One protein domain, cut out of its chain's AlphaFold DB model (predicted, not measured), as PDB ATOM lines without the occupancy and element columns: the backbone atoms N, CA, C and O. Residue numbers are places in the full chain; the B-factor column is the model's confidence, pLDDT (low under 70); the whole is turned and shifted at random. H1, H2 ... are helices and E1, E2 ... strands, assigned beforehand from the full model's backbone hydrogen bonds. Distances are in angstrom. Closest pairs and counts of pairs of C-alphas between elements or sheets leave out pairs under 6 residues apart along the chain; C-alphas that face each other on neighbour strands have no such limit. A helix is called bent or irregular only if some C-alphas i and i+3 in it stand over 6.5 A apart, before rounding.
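AT A GLANCE: This is residues 18 to 186 of the 202 residues of a protein of Postia placenta (strain ATCC 44394 / Madison 698-R) (UniProt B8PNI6). A strongly twisted sheet of five strands is sandwiched between the long helix H3 over one face and the short helix H2 over the other. H1 and H4 sit near opposite ends of H3, and H5 and H6 follow edge strand E5 on that side of the domain. The printed part has 169 residues with six named helices and five named strands, along the chain E1 H1 E2 E3 H2 E4 H3 H4 E5 H5 H6; the mixed sheet has the order E1 E2 E4 E3 E5, and the class is mixed, helices and strands. The whole is compact, with a radius of gyration of the C-alphas of 15.7 A and spans of 43 by 38 by 28 A.

HOW THE PARTS SIT: In the sheet E2, residues 45 to 51, is the antiparallel neighbour of edge strand E1, residues 18 to 20, with N 18 and O 47 2.8 A apart, and of E4, residues 104 to 108, with N 48 and O 107 2.9 A apart. E4 and E3, residues 69 to 73, are parallel, with N 72 and O 106 2.8 A apart. E3 and edge strand E5, residues 160 to 163, are parallel, with no N and O within hydrogen-bond range; C-alphas 71 and 161, 5.6 A apart, face each other. H3, residues 124 to 141, is on the sheet at a height of 7.7 A, over E4 and along the strands; its closest C-alphas to E4 are those of Val 108 and Gly 132, 5.9 A. H2, residues 92 to 99, is on the opposite face at a height of 8.7 A, over E4 and E3; the closest C-alphas to E4 are those of Leu 97 and Arg 104, 6.7 A. E3, H2, E4 form a strand-helix-strand unit, parallel neighbours joined through a helix, with a right-handed crossover. H1, residues 29 to 37, is close to but not clearly touching H3, with the C-alphas of Ala 35 and Ala 124 7.5 A apart. H4, residues 146 to 156, only just touches H3, with 3 pairs of C-alphas within 8 A, and only at the corner, where the C-alphas of Leu 141 and Trp 147 are 6.6 A apart; their lines are about perpendicular at 81 degrees. E4, H3, H4, E5 form a split strand-helix-strand unit, its parallel strands having E3 between them, with a right-handed crossover. H5, residues 165 to 169, and H6, residues 172 to 186, touch no helix and are not on the sheet. Every O i to N i+4 pair is within hydrogen-bond range in H1, H3 and H6; H2 has 3 of 4, H4 2 of 7 beside 5 of 8 O i to N i+3 pairs, and H5 0 of 1 beside 1 of 2.

IN THESE COORDINATES: E1 begins at C-alpha 18 (214.208, 189.315, 228.100), and H6, 21.1 A long, ends at C-alpha 186 (199.184, 183.319, 247.044). H3 is 26.0 A long from C-alpha 124 (215.912, 174.342, 239.608), and E2 is 20.1 A long. H4, 16.0 A long, is irregular, with C-alphas 149 and 152 7.8 A apart; H5 is only just irregular, with C-alphas 165 and 168 7.0 A apart.

THE WHOLE: The C-alphas of Gln 37 and Gly 54, the two farthest apart, are 46.3 A apart, and the printed part has no cut. The long links are E2 to E3, E3 to H2 and E4 to H3. Mean pLDDT of the printed part is 77.7; residues 142 to 186 are under 70.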
ATOM      1  N   VAL A  18     213.896 188.565 226.879       94.62
ATOM      2  CA  VAL A  18     214.208 189.315 228.100       94.62
ATOM      3  C   VAL A  18     214.960 188.425 229.083       94.62
ATOM      4  O   VAL A  18     214.724 187.223 229.133       94.62
ATOM      5  N   TRP A  19     215.855 189.009 229.875       95.44
ATOM      6  CA  TRP A  19     216.449 188.318 231.016       95.44
ATOM      7  C   TRP A  19     215.517 188.403 232.224       95.44
ATOM      8  O   TRP A  19     215.067 189.486 232.602       95.44
ATOM      9  N   LEU A  20     215.215 187.248 232.808       95.25
ATOM     10  CA  LEU A  20     214.492 187.124 234.063       95.25
ATOM     11  C   LEU A  20     215.531 187.072 235.179       95.25
ATOM     12  O   LEU A  20     216.369 186.169 235.217       95.25
ATOM     13  N   GLU A  21     215.504 188.074 236.051       94.88
ATOM     14  CA  GLU A  21     216.482 188.193 237.127       94.88
ATOM     15  C   GLU A  21     216.294 187.089 238.184       94.88
ATOM     16  O   GLU A  21     215.158 186.697 238.470       94.88
ATOM     17  N   PRO A  22     217.386 186.597 238.802       92.19
ATOM     18  CA  PRO A  22     217.290 185.657 239.910       92.19
ATOM     19  C   PRO A  22     216.460 186.234 241.068       92.19
ATOM     20  O   PRO A  22     216.603 187.403 241.423       92.19
ATOM     21  N   THR A  23     215.651 185.394 241.720       86.38
ATOM     22  CA  THR A  23     214.757 185.799 242.823       86.38
ATOM     23  C   THR A  23     215.057 185.078 244.152       86.38
ATOM     24  O   THR A  23     214.173 184.446 244.735       86.38
ATOM     25  N   PRO A  24     216.295 185.145 244.690       88.56
ATOM     26  CA  PRO A  24     216.658 184.451 245.932       88.56
ATOM     27  C   PRO A  24     215.793 184.846 247.133       88.56
ATOM     28  O   PRO A  24     215.510 184.006 247.981       88.56
ATOM     29  N   GLN A  25     215.321 186.091 247.177       83.75
ATOM     30  CA  GLN A  25     214.443 186.611 248.224       83.75
ATOM     31  C   GLN A  25     213.056 185.950 248.268       83.75
ATOM     32  O   GLN A  25     212.358 186.087 249.267       83.75
ATOM     33  N   LEU A  26     212.643 185.255 247.200       81.56
ATOM     34  CA  LEU A  26     211.358 184.549 247.132       81.56
ATOM     35  C   LEU A  26     211.470 183.075 247.524       81.56
ATOM     36  O   LEU A  26     210.454 182.388 247.623       81.56
ATOM     37  N   LEU A  27     212.688 182.570 247.739       84.56
ATOM     38  CA  LEU A  27     212.880 181.209 248.215       84.56
ATOM     39  C   LEU A  27     212.592 181.173 249.713       84.56
ATOM     40  O   LEU A  27     213.425 181.550 250.534       84.56
ATOM     41  N   VAL A  28     211.396 180.711 250.061       80.62
ATOM     42  CA  VAL A  28     210.925 180.583 251.442       80.62
ATOM     43  C   VAL A  28     210.398 179.174 251.705       80.62
ATOM     44  O   VAL A  28     210.104 178.423 250.771       80.62
ATOM     45  N   GLY A  29     210.298 178.806 252.984       87.44
ATOM     46  CA  GLY A  29     209.724 177.533 253.420       87.44
ATOM     47  C   GLY A  29     210.364 176.320 252.739       87.44
ATOM     48  O   GLY A  29     211.586 176.164 252.716       87.44
ATOM     49  N   ASP A  30     209.519 175.468 252.168       86.25
ATOM     50  CA  ASP A  30     209.931 174.216 251.538       86.25
ATOM     51  C   ASP A  30     210.816 174.426 250.303       86.25
ATOM     52  O   ASP A  30     211.766 173.672 250.105       86.25
ATOM     53  N   VAL A  31     210.585 175.488 249.525       81.25
ATOM     54  CA  VAL A  31     211.391 175.791 248.330       81.25
ATOM     55  C   VAL A  31     212.824 176.137 248.710       81.25
ATOM     56  O   VAL A  31     213.757 175.637 248.084       81.25
ATOM     57  N   ALA A  32     213.005 176.944 249.762       82.81
ATOM     58  CA  ALA A  32     214.329 177.256 250.297       82.81
ATOM     59  C   ALA A  32     215.047 175.989 250.778       82.81
ATOM     60  O   ALA A  32     216.202 175.760 250.419       82.81
ATOM     61  N   ARG A  33     214.333 175.132 251.523       90.19
ATOM     62  CA  ARG A  33     214.867 173.861 252.030       90.19
ATOM     63  C   ARG A  33     215.303 172.933 250.895       90.19
ATOM     64  O   ARG A  33     216.388 172.367 250.963       90.19
ATOM     65  N   TRP A  34     214.490 172.771 249.853       93.06
ATOM     66  CA  TRP A  34     214.838 171.926 248.705       93.06
ATOM     67  C   TRP A  34     216.009 172.491 247.904       93.06
ATOM     68  O   TRP A  34     216.875 171.732 247.479       93.06
ATOM     69  N   ALA A  35     216.054 173.813 247.713       92.06
ATOM     70  CA  ALA A  35     217.149 174.479 247.020       92.06
ATOM     71  C   ALA A  35     218.480 174.270 247.753       92.06
ATOM     72  O   ALA A  35     219.479 173.930 247.127       92.06
ATOM     73  N   GLU A  36     218.479 174.404 249.081       96.44
ATOM     74  CA  GLU A  36     219.647 174.136 249.920       96.44
ATOM     75  C   GLU A  36     220.074 172.663 249.858       96.44
ATOM     76  O   GLU A  36     221.241 172.373 249.613       96.44
ATOM     77  N   GLN A  37     219.130 171.727 250.014       96.06
ATOM     78  CA  GLN A  37     219.411 170.286 249.980       96.06
ATOM     79  C   GLN A  37     219.994 169.809 248.645       96.06
ATOM     80  O   GLN A  37     220.811 168.890 248.629       96.06
ATOM     81  N   ALA A  38     219.564 170.409 247.536       94.12
ATOM     82  CA  ALA A  38     220.007 170.055 246.193       94.12
ATOM     83  C   ALA A  38     221.177 170.920 245.680       94.12
ATOM     84  O   ALA A  38     221.573 170.762 244.527       94.12
ATOM     85  N   ASP A  39     221.697 171.841 246.502       96.69
ATOM     86  CA  ASP A  39     222.670 172.882 246.130       96.69
ATOM     87  C   ASP A  39     222.297 173.643 244.843       96.69
ATOM     88  O   ASP A  39     223.104 173.918 243.954       96.69
ATOM     89  N   VAL A  40     221.019 173.996 244.730       96.50
ATOM     90  CA  VAL A  40     220.482 174.748 243.601       96.50
ATOM     91  C   VAL A  40     220.384 176.221 243.971       96.50
ATOM     92  O   VAL A  40     219.733 176.603 244.942       96.50
ATOM     93  N   ARG A  41     220.977 177.081 243.142       97.06
ATOM     94  CA  ARG A  41     220.871 178.540 243.272       97.06
ATOM     95  C   ARG A  41     219.979 179.136 242.174       97.06
ATOM     96  O   ARG A  41     219.968 178.610 241.052       97.06
ATOM     97  N   PRO A  42     219.231 180.217 242.465       95.06
ATOM     98  CA  PRO A  42     218.622 181.054 241.434       95.06
ATOM     99  C   PRO A  42     219.684 181.610 240.490       95.06
ATOM    100  O   PRO A  42     220.749 182.032 240.940       95.06
ATOM    101  N   ILE A  43     219.378 181.643 239.197       97.62
ATOM    102  CA  ILE A  43     220.229 182.253 238.172       97.62
ATOM    103  C   ILE A  43     219.381 183.124 237.247       97.62
ATOM    104  O   ILE A  43     218.156 183.030 237.260       97.62
ATOM    105  N   SER A  44     220.040 183.966 236.451       97.19
ATOM    106  CA  SER A  44     219.366 184.680 235.373       97.19
ATOM    107  C   SER A  44     219.048 183.696 234.251       97.19
ATOM    108  O   SER A  44     219.914 182.912 233.851       97.19
ATOM    109  N   ILE A  45     217.811 183.723 233.765       97.38
ATOM    110  CA  ILE A  45     217.326 182.841 232.699       97.38
ATOM    111  C   ILE A  45     216.652 183.661 231.598       97.38
ATOM    112  O   ILE A  45     216.142 184.753 231.869       97.38
ATOM    113  N   PRO A  46     216.607 183.161 230.357       97.00
ATOM    114  CA  PRO A  46     215.856 183.831 229.316       97.00
ATOM    115  C   PRO A  46     214.343 183.656 229.501       97.00
ATOM    116  O   PRO A  46     213.837 182.626 229.947       97.00
ATOM    117  N   GLY A  47     213.609 184.683 229.099       95.88
ATOM    118  CA  GLY A  47     212.184 184.644 228.830       95.88
ATOM    119  C   GLY A  47     211.901 185.172 227.427       95.88
ATOM    120  O   GLY A  47     212.635 186.017 226.910       95.88
ATOM    121  N   TYR A  48     210.829 184.687 226.810       95.44
ATOM    122  CA  TYR A  48     210.432 185.071 225.457       95.44
ATOM    123  C   TYR A  48     209.017 185.630 225.454       95.44
ATOM    124  O   TYR A  48     208.071 184.976 225.887       95.44
ATOM    125  N   TRP A  49     208.869 186.848 224.955       95.06
ATOM    126  CA  TRP A  49     207.583 187.484 224.743       95.06
ATOM    127  C   TRP A  49     206.974 187.052 223.413       95.06
ATOM    128  O   TRP A  49     207.639 187.008 222.379       95.06
ATOM    129  N   TYR A  50     205.676 186.791 223.456       93.19
ATOM    130  CA  TYR A  50     204.840 186.490 222.306       93.19
ATOM    131  C   TYR A  50     203.696 187.478 222.285       93.19
ATOM    132  O   TYR A  50     203.007 187.628 223.293       93.19
ATOM    133  N   ASP A  51     203.462 188.098 221.140       93.56
ATOM    134  CA  ASP A  51     202.252 188.869 220.911       93.56
ATOM    135  C   ASP A  51     201.215 188.020 220.181       93.56
ATOM    136  O   ASP A  51     201.531 187.112 219.408       93.56
ATOM    137  N   LYS A  52     199.951 188.325 220.448       94.06
ATOM    138  CA  LYS A  52     198.833 187.847 219.649       94.06
ATOM    139  C   LYS A  52     198.912 188.461 218.250       94.06
ATOM    140  O   LYS A  52     199.345 189.602 218.102       94.06
ATOM    141  N   ASP A  53     198.450 187.729 217.237       90.81
ATOM    142  CA  ASP A  53     198.410 188.208 215.851       90.81
ATOM    143  C   ASP A  53     197.751 189.608 215.777       90.81
ATOM    144  O   ASP A  53     196.637 189.809 216.262       90.81
ATOM    145  N   GLY A  54     198.461 190.584 215.200       91.19
ATOM    146  CA  GLY A  54     198.015 191.983 215.100       91.19
ATOM    147  C   GLY A  54     198.347 192.880 216.303       91.19
ATOM    148  O   GLY A  54     198.052 194.071 216.256       91.19
ATOM    149  N   CYS A  55     198.966 192.343 217.358       91.44
ATOM    150  CA  CYS A  55     199.541 193.114 218.460       91.44
ATOM    151  C   CYS A  55     201.061 193.261 218.275       91.44
ATOM    152  O   CYS A  55     201.719 192.362 217.757       91.44
ATOM    153  N   ASP A  56     201.619 194.384 218.726       90.00
ATOM    154  CA  ASP A  56     203.065 194.619 218.764       90.00
ATOM    155  C   ASP A  56     203.420 195.334 220.069       90.00
ATOM    156  O   ASP A  56     203.516 196.560 220.137       90.00
ATOM    157  N   THR A  57     203.529 194.561 221.150       90.06
ATOM    158  CA  THR A  57     203.789 195.133 222.470       90.06
ATOM    159  C   THR A  57     205.296 195.265 222.685       90.06
ATOM    160  O   THR A  57     206.027 194.285 222.488       90.06
ATOM    161  N   PRO A  58     205.809 196.434 223.114       89.69
ATOM    162  CA  PRO A  58     207.219 196.563 223.451       89.69
ATOM    163  C   PRO A  58     207.622 195.619 224.591       89.69
ATOM    164  O   PRO A  58     206.871 195.402 225.549       89.69
ATOM    165  N   ILE A  59     208.836 195.074 224.504       88.44
ATOM    166  CA  ILE A  59     209.400 194.188 225.531       88.44
ATOM    167  C   ILE A  59     209.432 194.922 226.872       88.44
ATOM    168  O   ILE A  59     209.925 196.045 226.965       88.44
ATOM    169  N   GLY A  60     208.910 194.281 227.919       80.00
ATOM    170  CA  GLY A  60     208.905 194.837 229.272       80.00
ATOM    171  C   GLY A  60     207.946 196.009 229.489       80.00
ATOM    172  O   GLY A  60     207.957 196.581 230.578       80.00
ATOM    173  N   ALA A  61     207.105 196.360 228.508       86.44
ATOM    174  CA  ALA A  61     206.053 197.345 228.727       86.44
ATOM    175  C   ALA A  61     205.106 196.863 229.842       86.44
ATOM    176  O   ALA A  61     204.668 195.703 229.787       86.44
ATOM    177  N   PRO A  62     204.764 197.711 230.827       86.75
ATOM    178  CA  PRO A  62     203.788 197.359 231.853       86.75
ATOM    179  C   PRO A  62     202.447 197.008 231.187       86.75
ATOM    180  O   PRO A  62     202.085 197.655 230.202       86.75
ATOM    181  N   PRO A  63     201.707 195.988 231.655       86.19
ATOM    182  CA  PRO A  63     200.378 195.705 231.118       86.19
ATOM    183  C   PRO A  63     199.407 196.859 231.408       86.19
ATOM    184  O   PRO A  63     199.519 197.508 232.452       86.19
ATOM    185  N   GLU A  64     198.444 197.097 230.519       86.06
ATOM    186  CA  GLU A  64     197.372 198.099 230.661       86.06
ATOM    187  C   GLU A  64     196.369 197.699 231.752       86.06
ATOM    188  O   GLU A  64     196.198 196.514 232.044       86.06
ATOM    189  N   GLU A  65     195.655 198.642 232.370       81.50
ATOM    190  CA  GLU A  65     194.628 198.302 233.366       81.50
ATOM    191  C   GLU A  65     193.631 197.253 232.823       81.50
ATOM    192  O   GLU A  65     193.142 197.357 231.703       81.50
ATOM    193  N   GLY A  66     193.397 196.182 233.591       80.50
ATOM    194  CA  GLY A  66     192.592 195.030 233.151       80.50
ATOM    195  C   GLY A  66     193.234 194.072 232.128       80.50
ATOM    196  O   GLY A  66     192.651 193.023 231.855       80.50
ATOM    197  N   GLU A  67     194.423 194.362 231.582       84.75
ATOM    198  CA  GLU A  67     195.124 193.462 230.653       84.75
ATOM    199  C   GLU A  67     195.493 192.132 231.323       84.75
ATOM    200  O   GLU A  67     196.126 192.098 232.383       84.75
ATOM    201  N   LYS A  68     195.142 191.025 230.659       86.38
ATOM    202  CA  LYS A  68     195.602 189.678 231.009       86.38
ATOM    203  C   LYS A  68     196.874 189.346 230.227       86.38
ATOM    204  O   LYS A  68     196.924 189.558 229.015       86.38
ATOM    205  N   VAL A  69     197.855 188.763 230.912       89.44
ATOM    206  CA  VAL A  69     199.109 188.266 230.324       89.44
ATOM    207  C   VAL A  69     199.226 186.770 230.600       89.44
ATOM    208  O   VAL A  69     198.980 186.321 231.719       89.44
ATOM    209  N   VAL A  70     199.585 185.988 229.583       91.06
ATOM    210  CA  VAL A  70     199.819 184.542 229.744       91.06
ATOM    211  C   VAL A  70     201.220 184.308 230.306       91.06
ATOM    212  O   VAL A  70     202.191 184.771 229.718       91.06
ATOM    213  N   LEU A  71     201.340 183.545 231.394       90.94
ATOM    214  CA  LEU A  71     202.611 182.943 231.803       90.94
ATOM    215  C   LEU A  71     202.659 181.525 231.237       90.94
ATOM    216  O   LEU A  71     201.870 180.662 231.625       90.94
ATOM    217  N   TYR A  72     203.573 181.282 230.308       90.75
ATOM    218  CA  TYR A  72     203.719 179.989 229.664       90.75
ATOM    219  C   TYR A  72     204.954 179.254 230.170       90.75
ATOM    220  O   TYR A  72     206.083 179.741 230.080       90.75
ATOM    221  N   LEU A  73     204.719 178.039 230.654       90.00
ATOM    222  CA  LEU A  73     205.746 177.097 231.065       90.00
ATOM    223  C   LEU A  73     205.674 175.931 230.084       90.00
ATOM    224  O   LEU A  73     204.642 175.258 229.995       90.00
ATOM    225  N   HIS A  74     206.731 175.729 229.299       87.81
ATOM    226  CA  HIS A  74     206.712 174.676 228.291       87.81
ATOM    227  C   HIS A  74     206.573 173.280 228.923       87.81
ATOM    228  O   HIS A  74     206.701 173.082 230.127       87.81
ATOM    229  N   GLY A  75     206.181 172.300 228.107       79.00
ATOM    230  CA  GLY A  75     205.956 170.930 228.571       79.00
ATOM    231  C   GLY A  75     207.237 170.095 228.639       79.00
ATOM    232  O   GLY A  75     208.350 170.611 228.588       79.00
ATOM    233  N   SER A  76     207.051 168.769 228.654       81.56
ATOM    234  CA  SER A  76     208.089 167.715 228.659       81.56
ATOM    235  C   SER A  76     208.801 167.447 229.989       81.56
ATOM    236  O   SER A  76     209.976 167.093 230.028       81.56
ATOM    237  N   ALA A  77     208.044 167.539 231.088       82.25
ATOM    238  CA  ALA A  77     208.446 167.025 232.401       82.25
ATOM    239  C   ALA A  77     209.794 167.572 232.914       82.25
ATOM    240  O   ALA A  77     210.520 166.861 233.600       82.25
ATOM    241  N   PHE A  78     210.117 168.825 232.575       86.75
ATOM    242  CA  PHE A  78     211.356 169.514 232.960       86.75
ATOM    243  C   PHE A  78     212.665 168.900 232.437       86.75
ATOM    244  O   PHE A  78     213.729 169.299 232.892       86.75
ATOM    245  N   ILE A  79     212.625 167.976 231.472       85.94
ATOM    246  CA  ILE A  79     213.832 167.288 230.970       85.94
ATOM    247  C   ILE A  79     214.157 167.575 229.499       85.94
ATOM    248  O   ILE A  79     215.208 167.161 229.013       85.94
ATOM    249  N   ALA A  80     213.266 168.239 228.757       86.75
ATOM    250  CA  ALA A  80     213.442 168.456 227.324       86.75
ATOM    251  C   ALA A  80     212.786 169.753 226.814       86.75
ATOM    252  O   ALA A  80     212.117 170.485 227.547       86.75
ATOM    253  N   LEU A  81     212.957 169.981 225.506       91.69
ATOM    254  CA  LEU A  81     212.351 171.064 224.725       91.69
ATOM    255  C   LEU A  81     212.768 172.463 225.204       91.69
ATOM    256  O   LEU A  81     213.754 172.598 225.917       91.69
ATOM    257  N   SER A  82     212.102 173.504 224.707       91.56
ATOM    258  CA  SER A  82     212.483 174.895 224.967       91.56
ATOM    259  C   SER A  82     211.289 175.837 224.803       91.56
ATOM    260  O   SER A  82     210.361 175.571 224.029       91.56
ATOM    261  N   ALA A  83     211.308 176.947 225.530       91.88
ATOM    262  CA  ALA A  83     210.380 178.059 225.385       91.88
ATOM    263  C   ALA A  83     210.698 178.948 224.171       91.88
ATOM    264  O   ALA A  83     209.885 179.801 223.825       91.88
ATOM    265  N   HIS A  84     211.846 178.757 223.513       93.06
ATOM    266  CA  HIS A  84     212.266 179.548 222.361       93.06
ATOM    267  C   HIS A  84     211.244 179.492 221.196       93.06
ATOM    268  O   HIS A  84     210.766 178.402 220.860       93.06
ATOM    269  N   PRO A  85     210.961 180.609 220.483       90.81
ATOM    270  CA  PRO A  85     209.976 180.662 219.386       90.81
ATOM    271  C   PRO A  85     210.168 179.665 218.247       90.81
ATOM    272  O   PRO A  85     209.194 179.206 217.660       90.81
ATOM    273  N   HIS A  86     211.413 179.305 217.953       89.69
ATOM    274  CA  HIS A  86     211.740 178.312 216.925       89.69
ATOM    275  C   HIS A  86     211.729 176.858 217.429       89.69
ATOM    276  O   HIS A  86     212.002 175.944 216.653       89.69
ATOM    277  N   ASN A  87     211.439 176.617 218.709       89.50
ATOM    278  CA  ASN A  87     211.279 175.269 219.245       89.50
ATOM    279  C   ASN A  87     209.834 174.769 219.077       89.50
ATOM    280  O   ASN A  87     208.886 175.555 219.050       89.50
ATOM    281  N   LEU A  88     209.653 173.444 219.039       84.56
ATOM    282  CA  LEU A  88     208.348 172.789 218.925       84.56
ATOM    283  C   LEU A  88     207.343 173.288 219.975       84.56
ATOM    284  O   LEU A  88     206.187 173.544 219.648       84.56
ATOM    285  N   THR A  89     207.771 173.453 221.229       81.12
ATOM    286  CA  THR A  89     206.896 173.947 222.305       81.12
ATOM    287  C   THR A  89     206.683 175.453 222.298       81.12
ATOM    288  O   THR A  89     205.694 175.908 222.877       81.12
ATOM    289  N   GLY A  90     207.552 176.219 221.634       83.00
ATOM    290  CA  GLY A  90     207.371 177.657 221.431       83.00
ATOM    291  C   GLY A  90     206.195 177.968 220.502       83.00
ATOM    292  O   GLY A  90     205.491 178.956 220.704       83.00
ATOM    293  N   ALA A  91     205.905 177.083 219.542       84.44
ATOM    294  CA  ALA A  91     204.764 177.216 218.632       84.44
ATOM    295  C   ALA A  91     203.391 177.075 219.323       84.44
ATOM    296  O   ALA A  91     202.379 177.494 218.762       84.44
ATOM    297  N   CYS A  92     203.330 176.525 220.541       86.00
ATOM    298  CA  CYS A  92     202.074 176.391 221.284       86.00
ATOM    299  C   CYS A  92     201.540 177.736 221.800       86.00
ATOM    300  O   CYS A  92     200.330 177.896 221.951       86.00
ATOM    301  N   ILE A  93     202.414 178.706 222.071       88.00
ATOM    302  CA  ILE A  93     202.020 179.976 222.694       88.00
ATOM    303  C   ILE A  93     201.168 180.827 221.754       88.00
ATOM    304  O   ILE A  93     200.101 181.258 222.190       88.00
ATOM    305  N   PRO A  94     201.530 181.020 220.467       90.62
ATOM    306  CA  PRO A  94     200.637 181.662 219.508       90.62
ATOM    307  C   PRO A  94     199.246 181.015 219.459       90.62
ATOM    308  O   PRO A  94     198.242 181.722 219.409       90.62
ATOM    309  N   THR A  95     199.157 179.681 219.539       87.75
ATOM    310  CA  THR A  95     197.865 178.976 219.600       87.75
ATOM    311  C   THR A  95     197.081 179.345 220.857       87.75
ATOM    312  O   THR A  95     195.908 179.688 220.750       87.75
ATOM    313  N   VAL A  96     197.719 179.348 222.031       86.31
ATOM    314  CA  VAL A  96     197.080 179.792 223.281       86.31
ATOM    315  C   VAL A  96     196.597 181.238 223.155       86.31
ATOM    316  O   VAL A  96     195.445 181.528 223.467       86.31
ATOM    317  N   LEU A  97     197.433 182.144 222.645       89.75
ATOM    318  CA  LEU A  97     197.098 183.563 222.516       89.75
ATOM    319  C   LEU A  97     195.940 183.816 221.551       89.75
ATOM    320  O   LEU A  97     195.122 184.695 221.821       89.75
ATOM    321  N   ARG A  98     195.800 183.035 220.473       91.44
ATOM    322  CA  ARG A  98     194.645 183.133 219.561       91.44
ATOM    323  C   ARG A  98     193.318 182.964 220.296       91.44
ATOM    324  O   ARG A  98     192.394 183.737 220.044       91.44
ATOM    325  N   HIS A  99     193.251 182.029 221.241       88.25
ATOM    326  CA  HIS A  99     192.028 181.706 221.982       88.25
ATOM    327  C   HIS A  99     191.906 182.423 223.334       88.25
ATOM    328  O   HIS A  99     190.802 182.574 223.849       88.25
ATOM    329  N   ALA A 100     193.009 182.912 223.899       84.75
ATOM    330  CA  ALA A 100     192.996 183.651 225.152       84.75
ATOM    331  C   ALA A 100     192.534 185.111 224.958       84.75
ATOM    332  O   ALA A 100     192.823 185.727 223.927       84.75
ATOM    333  N   PRO A 101     191.909 185.731 225.976       86.31
ATOM    334  CA  PRO A 101     191.640 187.175 225.998       86.31
ATOM    335  C   PRO A 101     192.909 188.033 226.182       86.31
ATOM    336  O   PRO A 101     192.823 189.255 226.231       86.31
ATOM    337  N   ALA A 102     194.083 187.410 226.318       88.75
ATOM    338  CA  ALA A 102     195.366 188.084 226.476       88.75
ATOM    339  C   ALA A 102     195.903 188.611 225.136       88.75
ATOM    340  O   ALA A 102     195.768 187.953 224.104       88.75
ATOM    341  N   LYS A 103     196.566 189.774 225.166       92.75
ATOM    342  CA  LYS A 103     197.260 190.356 224.000       92.75
ATOM    343  C   LYS A 103     198.665 189.780 223.807       92.75
ATOM    344  O   LYS A 103     199.198 189.831 222.706       92.75
ATOM    345  N   ARG A 104     199.252 189.233 224.874       93.81
ATOM    346  CA  ARG A 104     200.624 188.721 224.896       93.81
ATOM    347  C   ARG A 104     200.849 187.674 225.979       93.81
ATOM    348  O   ARG A 104     200.062 187.546 226.921       93.81
ATOM    349  N   GLY A 105     201.946 186.942 225.845       93.25
ATOM    350  CA  GLY A 105     202.407 185.962 226.818       93.25
ATOM    351  C   GLY A 105     203.920 185.976 226.986       93.25
ATOM    352  O   GLY A 105     204.647 186.323 226.059       93.25
ATOM    353  N   LEU A 106     204.374 185.586 228.172       94.62
ATOM    354  CA  LEU A 106     205.773 185.372 228.507       94.62
ATOM    355  C   LEU A 106     206.031 183.873 228.657       94.62
ATOM    356  O   LEU A 106     205.421 183.218 229.501       94.62
ATOM    357  N   ALA A 107     206.958 183.349 227.867       94.56
ATOM    358  CA  ALA A 107     207.458 181.987 227.956       94.56
ATOM    359  C   ALA A 107     208.736 181.953 228.795       94.56
ATOM    360  O   ALA A 107     209.667 182.698 228.500       94.56
ATOM    361  N   VAL A 108     208.795 181.097 229.813       95.50
ATOM    362  CA  VAL A 108     209.981 180.963 230.676       95.50
ATOM    363  C   VAL A 108     210.878 179.843 230.156       95.50
ATOM    364  O   VAL A 108     210.432 178.697 230.088       95.50
ATOM    365  N   GLU A 109     212.136 180.152 229.830       96.44
ATOM    366  CA  GLU A 109     213.158 179.150 229.506       96.44
ATOM    367  C   GLU A 109     213.771 178.615 230.804       96.44
ATOM    368  O   GLU A 109     214.871 178.992 231.215       96.44
ATOM    369  N   TYR A 110     213.009 177.777 231.502       95.12
ATOM    370  CA  TYR A 110     213.480 177.177 232.742       95.12
ATOM    371  C   TYR A 110     214.608 176.172 232.470       95.12
ATOM    372  O   TYR A 110     214.658 175.511 231.431       95.12
ATOM    373  N   ARG A 111     215.517 176.010 233.434       97.06
ATOM    374  CA  ARG A 111     216.578 175.005 233.361       97.06
ATOM    375  C   ARG A 111     215.986 173.604 233.295       97.06
ATOM    376  O   ARG A 111     215.166 173.221 234.129       97.06
ATOM    377  N   LEU A 112     216.477 172.818 232.345       94.38
ATOM    378  CA  LEU A 112     216.150 171.403 232.242       94.38
ATOM    379  C   LEU A 112     216.996 170.579 233.201       94.38
ATOM    380  O   LEU A 112     218.215 170.756 233.265       94.38
ATOM    381  N   THR A 113     216.348 169.641 233.882       91.44
ATOM    382  CA  THR A 113     217.024 168.570 234.601       91.44
ATOM    383  C   THR A 113     217.640 167.602 233.597       91.44
ATOM    384  O   THR A 113     216.946 167.072 232.730       91.44
ATOM    385  N   ASP A 114     218.935 167.328 233.741       92.12
ATOM    386  CA  ASP A 114     219.625 166.266 233.009       92.12
ATOM    387  C   ASP A 114     219.989 165.135 233.981       92.12
ATOM    388  O   ASP A 114     220.962 165.258 234.731       92.12
ATOM    389  N   PRO A 115     219.245 164.012 233.975       84.50
ATOM    390  CA  PRO A 115     219.528 162.880 234.851       84.50
ATOM    391  C   PRO A 115     220.904 162.243 234.620       84.50
ATOM    392  O   PRO A 115     221.446 161.635 235.539       84.50
ATOM    393  N   ALA A 116     221.473 162.351 233.413       91.06
ATOM    394  CA  ALA A 116     222.746 161.711 233.089       91.06
ATOM    395  C   ALA A 116     223.942 162.474 233.670       91.06
ATOM    396  O   ALA A 116     224.917 161.859 234.096       91.06
ATOM    397  N   SER A 117     223.869 163.806 233.690       92.62
ATOM    398  CA  SER A 117     224.908 164.668 234.268       92.62
ATOM    399  C   SER A 117     224.574 165.166 235.678       92.62
ATOM    400  O   SER A 117     225.399 165.833 236.296       92.62
ATOM    401  N   ASN A 118     223.380 164.837 236.188       89.88
ATOM    402  CA  ASN A 118     222.799 165.401 237.406       89.88
ATOM    403  C   ASN A 118     222.743 166.943 237.378       89.88
ATOM    404  O   ASN A 118     222.844 167.600 238.414       89.88
ATOM    405  N   ALA A 119     222.613 167.538 236.188       94.38
ATOM    406  CA  ALA A 119     222.522 168.983 236.050       94.38
ATOM    407  C   ALA A 119     221.101 169.466 236.357       94.38
ATOM    408  O   ALA A 119     220.120 168.847 235.944       94.38
ATOM    409  N   ASN A 120     221.013 170.605 237.046       96.06
ATOM    410  CA  ASN A 120     219.767 171.295 237.391       96.06
ATOM    411  C   ASN A 120     218.694 170.357 237.990       96.06
ATOM    412  O   ASN A 120     217.589 170.253 237.443       96.06
ATOM    413  N   PRO A 121     218.994 169.644 239.091       94.81
ATOM    414  CA  PRO A 121     218.002 168.813 239.760       94.81
ATOM    415  C   PRO A 121     216.839 169.668 240.282       94.81
ATOM    416  O   PRO A 121     216.910 170.899 240.348       94.81
ATOM    417  N   PHE A 122     215.756 169.013 240.697       91.81
ATOM    418  CA  PHE A 122     214.718 169.690 241.471       91.81
ATOM    419  C   PHE A 122     215.352 170.400 242.689       91.81
ATOM    420  O   PHE A 122     216.141 169.759 243.386       91.81
ATOM    421  N   PRO A 123     215.033 171.685 242.969       94.50
ATOM    422  CA  PRO A 123     213.935 172.489 242.413       94.50
ATOM    423  C   PRO A 123     214.340 173.534 241.344       94.50
ATOM    424  O   PRO A 123     213.677 174.563 241.231       94.50
ATOM    425  N   ALA A 124     215.395 173.328 240.547       95.50
ATOM    426  CA  ALA A 124     215.912 174.342 239.608       95.50
ATOM    427  C   ALA A 124     214.847 174.945 238.675       95.50
ATOM    428  O   ALA A 124     214.640 176.157 238.687       95.50
ATOM    429  N   ALA A 125     214.113 174.106 237.939       91.56
ATOM    430  CA  ALA A 125     213.077 174.579 237.021       91.56
ATOM    431  C   ALA A 125     211.936 175.330 237.731       91.56
ATOM    432  O   ALA A 125     211.334 176.245 237.181       91.56
ATOM    433  N   LEU A 126     211.635 174.958 238.974       89.94
ATOM    434  CA  LEU A 126     210.600 175.601 239.774       89.94
ATOM    435  C   LEU A 126     211.017 177.009 240.212       89.94
ATOM    436  O   LEU A 126     210.220 177.940 240.108       89.94
ATOM    437  N   ILE A 127     212.265 177.172 240.652       93.06
ATOM    438  CA  ILE A 127     212.856 178.482 240.969       93.06
ATOM    439  C   ILE A 127     212.802 179.398 239.741       93.06
ATOM    440  O   ILE A 127     212.449 180.572 239.844       93.06
ATOM    441  N   ASP A 128     213.086 178.839 238.572       95.75
ATOM    442  CA  ASP A 128     213.068 179.550 237.298       95.75
ATOM    443  C   ASP A 128     211.642 179.999 236.914       95.75
ATOM    444  O   ASP A 128     211.421 181.147 236.522       95.75
ATOM    445  N   CYS A 129     210.637 179.144 237.123       91.69
ATOM    446  CA  CYS A 129     209.223 179.503 236.955       91.69
ATOM    447  C   CYS A 129     208.781 180.629 237.905       91.69
ATOM    448  O   CYS A 129     208.035 181.523 237.495       91.69
ATOM    449  N   ILE A 130     209.250 180.614 239.159       88.62
ATOM    450  CA  ILE A 130     208.986 181.680 240.140       88.62
ATOM    451  C   ILE A 130     209.587 183.007 239.660       88.62
ATOM    452  O   ILE A 130     208.922 184.039 239.755       88.62
ATOM    453  N   ALA A 131     210.796 182.992 239.090       91.06
ATOM    454  CA  ALA A 131     211.411 184.187 238.513       91.06
ATOM    455  C   ALA A 131     210.571 184.777 237.365       91.06
ATOM    456  O   ALA A 131     210.347 185.987 237.326       91.06
ATOM    457  N   GLY A 132     210.025 183.935 236.482       92.06
ATOM    458  CA  GLY A 132     209.115 184.378 235.419       92.06
ATOM    459  C   GLY A 132     207.810 184.985 235.937       92.06
ATOM    460  O   GLY A 132     207.380 186.031 235.451       92.06
ATOM    461  N   TYR A 133     207.203 184.375 236.958       88.31
ATOM    462  CA  TYR A 133     206.021 184.930 237.618       88.31
ATOM    463  C   TYR A 133     206.320 186.285 238.269       88.31
ATOM    464  O   TYR A 133     205.608 187.259 238.028       88.31
ATOM    465  N   HIS A 134     207.400 186.368 239.050       87.75
ATOM    466  CA  HIS A 134     207.809 187.598 239.722       87.75
ATOM    467  C   HIS A 134     208.073 188.724 238.726       87.75
ATOM    468  O   HIS A 134     207.602 189.837 238.922       87.75
ATOM    469  N   TYR A 135     208.749 188.426 237.616       91.19
ATOM    470  CA  TYR A 135     208.977 189.403 236.560       91.19
ATOM    471  C   TYR A 135     207.664 189.996 236.019       91.19
ATOM    472  O   TYR A 135     207.585 191.209 235.827       91.19
ATOM    473  N   LEU A 136     206.614 189.186 235.820       88.00
ATOM    474  CA  LEU A 136     205.303 189.690 235.388       88.00
ATOM    475  C   LEU A 136     204.640 190.598 236.434       88.00
ATOM    476  O   LEU A 136     204.004 191.591 236.071       88.00
ATOM    477  N   ILE A 137     204.796 190.280 237.719       83.38
ATOM    478  CA  ILE A 137     204.311 191.130 238.811       83.38
ATOM    479  C   ILE A 137     205.089 192.452 238.846       83.38
ATOM    480  O   ILE A 137     204.478 193.521 238.885       83.38
ATOM    481  N   ASP A 138     206.415 192.405 238.741       85.06
ATOM    482  CA  ASP A 138     207.283 193.584 238.774       85.06
ATOM    483  C   ASP A 138     206.981 194.565 237.643       85.06
ATOM    484  O   ASP A 138     206.838 195.769 237.871       85.06
ATOM    485  N   ILE A 139     206.860 194.075 236.404       84.69
ATOM    486  CA  ILE A 139     206.532 194.954 235.275       84.69
ATOM    487  C   ILE A 139     205.128 195.542 235.419       84.69
ATOM    488  O   ILE A 139     204.893 196.651 234.953       84.69
ATOM    489  N   ARG A 140     204.195 194.839 236.071       79.38
ATOM    490  CA  ARG A 140     202.825 195.317 236.285       79.38
ATOM    491  C   ARG A 140     202.749 196.409 237.337       79.38
ATOM    492  O   ARG A 140     202.013 197.373 237.148       79.38
ATOM    493  N   LEU A 141     203.484 196.256 238.430       71.38
ATOM    494  CA  LEU A 141     203.501 197.235 239.514       71.38
ATOM    495  C   LEU A 141     204.404 198.441 239.209       71.38
ATOM    496  O   LEU A 141     204.326 199.452 239.903       71.38
ATOM    497  N   GLY A 142     205.212 198.352 238.150       64.75
ATOM    498  CA  GLY A 142     206.289 199.290 237.874       64.75
ATOM    499  C   GLY A 142     207.509 198.931 238.720       64.75
ATOM    500  O   GLY A 142     207.403 198.692 239.921       64.75
ATOM    501  N   ARG A 143     208.688 198.877 238.089       58.75
ATOM    502  CA  ARG A 143     209.946 198.518 238.765       58.75
ATOM    503  C   ARG A 143     210.171 199.402 240.006       58.75
ATOM    504  O   ARG A 143     210.147 200.625 239.889       58.75
ATOM    505  N   GLY A 144     210.445 198.793 241.165       55.44
ATOM    506  CA  GLY A 144     210.746 199.484 242.428       55.44
ATOM    507  C   GLY A 144     209.735 199.209 243.550       55.44
ATOM    508  O   GLY A 144     208.983 198.243 243.500       55.44
ATOM    509  N   ASN A 145     209.722 200.067 244.574       44.72
ATOM    510  CA  ASN A 145     209.048 199.915 245.883       44.72
ATOM    511  C   ASN A 145     207.502 199.771 245.835       44.72
ATOM    512  O   ASN A 145     206.827 199.833 246.862       44.72
ATOM    513  N   ALA A 146     206.916 199.599 244.648       52.69
ATOM    514  CA  ALA A 146     205.485 199.432 244.419       52.69
ATOM    515  C   ALA A 146     204.944 198.068 244.886       52.69
ATOM    516  O   ALA A 146     203.739 197.955 245.119       52.69
ATOM    517  N   TRP A 147     205.812 197.062 245.061       51.62
ATOM    518  CA  TRP A 147     205.474 195.739 245.607       51.62
ATOM    519  C   TRP A 147     204.770 195.827 246.968       51.62
ATOM    520  O   TRP A 147     203.679 195.285 247.144       51.62
ATOM    521  N   GLU A 148     205.356 196.551 247.923       52.97
ATOM    522  CA  GLU A 148     204.811 196.670 249.282       52.97
ATOM    523  C   GLU A 148     203.503 197.463 249.292       52.97
ATOM    524  O   GLU A 148     202.556 197.090 249.981       52.97
ATOM    525  N   ALA A 149     203.420 198.504 248.461       51.91
ATOM    526  CA  ALA A 149     202.243 199.360 248.350       51.91
ATOM    527  C   ALA A 149     201.046 198.680 247.658       51.91
ATOM    528  O   ALA A 149     199.902 199.046 247.919       51.91
ATOM    529  N   ASN A 150     201.283 197.699 246.780       42.94
ATOM    530  CA  ASN A 150     200.234 197.068 245.969       42.94
ATOM    531  C   ASN A 150     199.995 195.586 246.295       42.94
ATOM    532  O   ASN A 150     199.181 194.954 245.622       42.94
ATOM    533  N   ARG A 151     200.628 195.038 247.344       52.44
ATOM    534  CA  ARG A 151     200.469 193.633 247.766       52.44
ATOM    535  C   ARG A 151     198.998 193.214 247.917       52.44
ATOM    536  O   ARG A 151     198.625 192.138 247.468       52.44
ATOM    537  N   ALA A 152     198.151 194.082 248.471       44.69
ATOM    538  CA  ALA A 152     196.718 193.821 248.671       44.69
ATOM    539  C   ALA A 152     195.876 193.828 247.376       44.69
ATOM    540  O   ALA A 152     194.718 193.433 247.395       44.69
ATOM    541  N   ARG A 153     196.426 194.285 246.243       44.81
ATOM    542  CA  ARG A 153     195.733 194.311 244.939       44.81
ATOM    543  C   ARG A 153     196.030 193.066 244.098       44.81
ATOM    544  O   ARG A 153     195.464 192.923 243.016       44.81
ATOM    545  N   ILE A 154     196.890 192.172 244.605       46.78
ATOM    546  CA  ILE A 154     197.308 190.943 243.919       46.78
ATOM    547  C   ILE A 154     196.149 189.959 243.721       46.78
ATOM    548  O   ILE A 154     196.117 189.238 242.727       46.78
ATOM    549  N   GLU A 155     195.140 190.013 244.591       42.34
ATOM    550  CA  GLU A 155     193.966 189.128 244.591       42.34
ATOM    551  C   GLU A 155     193.077 189.264 243.334       42.34
ATOM    552  O   GLU A 155     192.260 188.389 243.060       42.34
ATOM    553  N   HIS A 156     193.262 190.310 242.518       36.75
ATOM    554  CA  HIS A 156     192.520 190.519 241.266       36.75
ATOM    555  C   HIS A 156     193.302 190.153 239.991       36.75
ATOM    556  O   HIS A 156     192.823 190.406 238.882       36.75
ATOM    557  N   TYR A 157     194.501 189.570 240.104       42.47
ATOM    558  CA  TYR A 157     195.298 189.191 238.935       42.47
ATOM    559  C   TYR A 157     195.025 187.746 238.502       42.47
ATOM    560  O   TYR A 157     195.397 186.789 239.172       42.47
ATOM    561  N   SER A 158     194.425 187.571 237.322       40.88
ATOM    562  CA  SER A 158     194.326 186.259 236.672       40.88
ATOM    563  C   SER A 158     195.593 185.974 235.860       40.88
ATOM    564  O   SER A 158     195.697 186.394 234.706       40.88
ATOM    565  N   ILE A 159     196.548 185.243 236.438       42.97
ATOM    566  CA  ILE A 159     197.666 184.644 235.695       42.97
ATOM    567  C   ILE A 159     197.278 183.202 235.366       42.97
ATOM    568  O   ILE A 159     197.151 182.361 236.250       42.97
ATOM    569  N   SER A 160     197.051 182.921 234.082       43.12
ATOM    570  CA  SER A 160     196.739 181.566 233.621       43.12
ATOM    571  C   SER A 160     198.034 180.815 233.323       43.12
ATOM    572  O   SER A 160     198.775 181.199 232.416       43.12
ATOM    573  N   ILE A 161     198.300 179.752 234.087       46.84
ATOM    574  CA  ILE A 161     199.397 178.814 233.830       46.84
ATOM    575  C   ILE A 161     198.860 177.735 232.897       46.84
ATOM    576  O   ILE A 161     198.099 176.860 233.307       46.84
ATOM    577  N   THR A 162     199.261 177.778 231.630       48.22
ATOM    578  CA  THR A 162     198.976 176.676 230.705       48.22
ATOM    579  C   THR A 162     200.160 175.723 230.709       48.22
ATOM    580  O   THR A 162     201.202 176.022 230.131       48.22
ATOM    581  N   LEU A 163     200.002 174.563 231.345       49.62
ATOM    582  CA  LEU A 163     200.886 173.427 231.101       49.62
ATOM    583  C   LEU A 163     200.450 172.818 229.761       49.62
ATOM    584  O   LEU A 163     199.290 172.436 229.614       49.62
ATOM    585  N   GLY A 164     201.343 172.771 228.769       41.28
ATOM    586  CA  GLY A 164     201.012 172.264 227.428       41.28
ATOM    587  C   GLY A 164     200.393 170.849 227.442       41.28
ATOM    588  O   GLY A 164     200.484 170.144 228.445       41.28
ATOM    589  N   PRO A 165     199.804 170.365 226.333       33.78
ATOM    590  CA  PRO A 165     199.001 169.127 226.275       33.78
ATOM    591  C   PRO A 165     199.698 167.830 226.757       33.78
ATOM    592  O   PRO A 165     199.033 166.831 227.026       33.78
ATOM    593  N   LEU A 166     201.021 167.849 226.952       35.19
ATOM    594  CA  LEU A 166     201.810 166.780 227.581       35.19
ATOM    595  C   LEU A 166     201.830 166.828 229.126       35.19
ATOM    596  O   LEU A 166     202.408 165.944 229.752       35.19
ATOM    597  N   ALA A 167     201.151 167.786 229.768       36.38
ATOM    598  CA  ALA A 167     200.981 167.889 231.225       36.38
ATOM    599  C   ALA A 167     200.328 166.650 231.863       36.38
ATOM    600  O   ALA A 167     200.406 166.451 233.079       36.38
ATOM    601  N   ARG A 168     199.710 165.785 231.044       32.38
ATOM    602  CA  ARG A 168     199.211 164.463 231.450       32.38
ATOM    603  C   ARG A 168     200.327 163.511 231.911       32.38
ATOM    604  O   ARG A 168     200.017 162.596 232.665       32.38
ATOM    605  N   LEU A 169     201.586 163.756 231.531       30.86
ATOM    606  CA  LEU A 169     202.762 162.961 231.922       30.86
ATOM    607  C   LEU A 169     203.411 163.395 233.243       30.86
ATOM    608  O   LEU A 169     204.263 162.680 233.760       30.86
ATOM    609  N   ILE A 170     203.008 164.531 233.814       36.12
ATOM    610  CA  ILE A 170     203.357 164.851 235.201       36.12
ATOM    611  C   ILE A 170     202.466 163.967 236.080       36.12
ATOM    612  O   ILE A 170     201.252 163.892 235.851       36.12
ATOM    613  N   SER A 171     203.055 163.269 237.056       35.44
ATOM    614  CA  SER A 171     202.280 162.491 238.024       35.44
ATOM    615  C   SER A 171     201.202 163.378 238.659       35.44
ATOM    616  O   SER A 171     201.356 164.600 238.759       35.44
ATOM    617  N   ALA A 172     200.083 162.786 239.081       36.69
ATOM    618  CA  ALA A 172     199.058 163.530 239.813       36.69
ATOM    619  C   ALA A 172     199.666 164.291 241.013       36.69
ATOM    620  O   ALA A 172     199.280 165.430 241.266       36.69
ATOM    621  N   GLU A 173     200.694 163.708 241.639       38.81
ATOM    622  CA  GLU A 173     201.523 164.303 242.691       38.81
ATOM    623  C   GLU A 173     202.239 165.590 242.254       38.81
ATOM    624  O   GLU A 173     202.127 166.611 242.927       38.81
ATOM    625  N   GLY A 174     202.927 165.583 241.104       38.50
ATOM    626  CA  GLY A 174     203.665 166.754 240.617       38.50
ATOM    627  C   GLY A 174     202.745 167.912 240.220       38.50
ATOM    628  O   GLY A 174     203.068 169.075 240.459       38.50
ATOM    629  N   ARG A 175     201.551 167.608 239.687       45.69
ATOM    630  CA  ARG A 175     200.506 168.622 239.450       45.69
ATOM    631  C   ARG A 175     199.974 169.187 240.764       45.69
ATOM    632  O   ARG A 175     199.830 170.398 240.888       45.69
ATOM    633  N   ALA A 176     199.710 168.328 241.747       42.03
ATOM    634  CA  ALA A 176     199.225 168.747 243.056       42.03
ATOM    635  C   ALA A 176     200.265 169.572 243.832       42.03
ATOM    636  O   ALA A 176     199.876 170.491 244.543       42.03
ATOM    637  N   GLN A 177     201.562 169.290 243.686       44.97
ATOM    638  CA  GLN A 177     202.637 170.095 244.277       44.97
ATOM    639  C   GLN A 177     202.734 171.474 243.629       44.97
ATOM    640  O   GLN A 177     202.716 172.464 244.349       44.97
ATOM    641  N   LEU A 178     202.732 171.570 242.294       45.88
ATOM    642  CA  LEU A 178     202.743 172.870 241.613       45.88
ATOM    643  C   LEU A 178     201.518 173.721 241.999       45.88
ATOM    644  O   LEU A 178     201.655 174.906 242.285       45.88
ATOM    645  N   LEU A 179     200.329 173.108 242.065       46.59
ATOM    646  CA  LEU A 179     199.087 173.788 242.449       46.59
ATOM    647  C   LEU A 179     199.071 174.218 243.922       46.59
ATOM    648  O   LEU A 179     198.680 175.347 244.211       46.59
ATOM    649  N   ARG A 180     199.528 173.364 244.850       46.56
ATOM    650  CA  ARG A 180     199.674 173.736 246.269       46.56
ATOM    651  C   ARG A 180     200.671 174.868 246.443       46.56
ATOM    652  O   ARG A 180     200.400 175.781 247.199       46.56
ATOM    653  N   MET A 181     201.768 174.857 245.699       50.22
ATOM    654  CA  MET A 181     202.782 175.899 245.787       50.22
ATOM    655  C   MET A 181     202.316 177.237 245.222       50.22
ATOM    656  O   MET A 181     202.564 178.261 245.844       50.22
ATOM    657  N   VAL A 182     201.608 177.246 244.086       49.62
ATOM    658  CA  VAL A 182     200.952 178.465 243.582       49.62
ATOM    659  C   VAL A 182     199.944 178.971 244.614       49.62
ATOM    660  O   VAL A 182     199.931 180.158 244.919       49.62
ATOM    661  N   SER A 183     199.164 178.075 245.223       43.94
ATOM    662  CA  SER A 183     198.246 178.428 246.307       43.94
ATOM    663  C   SER A 183     198.967 178.971 247.547       43.94
ATOM    664  O   SER A 183     198.477 179.929 248.124       43.94
ATOM    665  N   GLU A 184     200.108 178.410 247.953       45.41
ATOM    666  CA  GLU A 184     200.892 178.825 249.127       45.41
ATOM    667  C   GLU A 184     201.615 180.159 248.909       45.41
ATOM    668  O   GLU A 184     201.630 181.012 249.797       45.41
ATOM    669  N   LEU A 185     202.152 180.386 247.703       42.38
ATOM    670  CA  LEU A 185     202.675 181.688 247.280       42.38
ATOM    671  C   LEU A 185     201.584 182.769 247.331       42.38
ATOM    672  O   LEU A 185     201.872 183.905 247.706       42.38
ATOM    673  N   LEU A 186     200.338 182.415 247.000       43.22
ATOM    674  CA  LEU A 186     199.184 183.319 247.044       43.22
ATOM    675  C   LEU A 186     198.550 183.437 248.447       43.22
ATOM    676  O   LEU A 186     197.981 184.477 248.769       43.22
TER     677      LEU A 186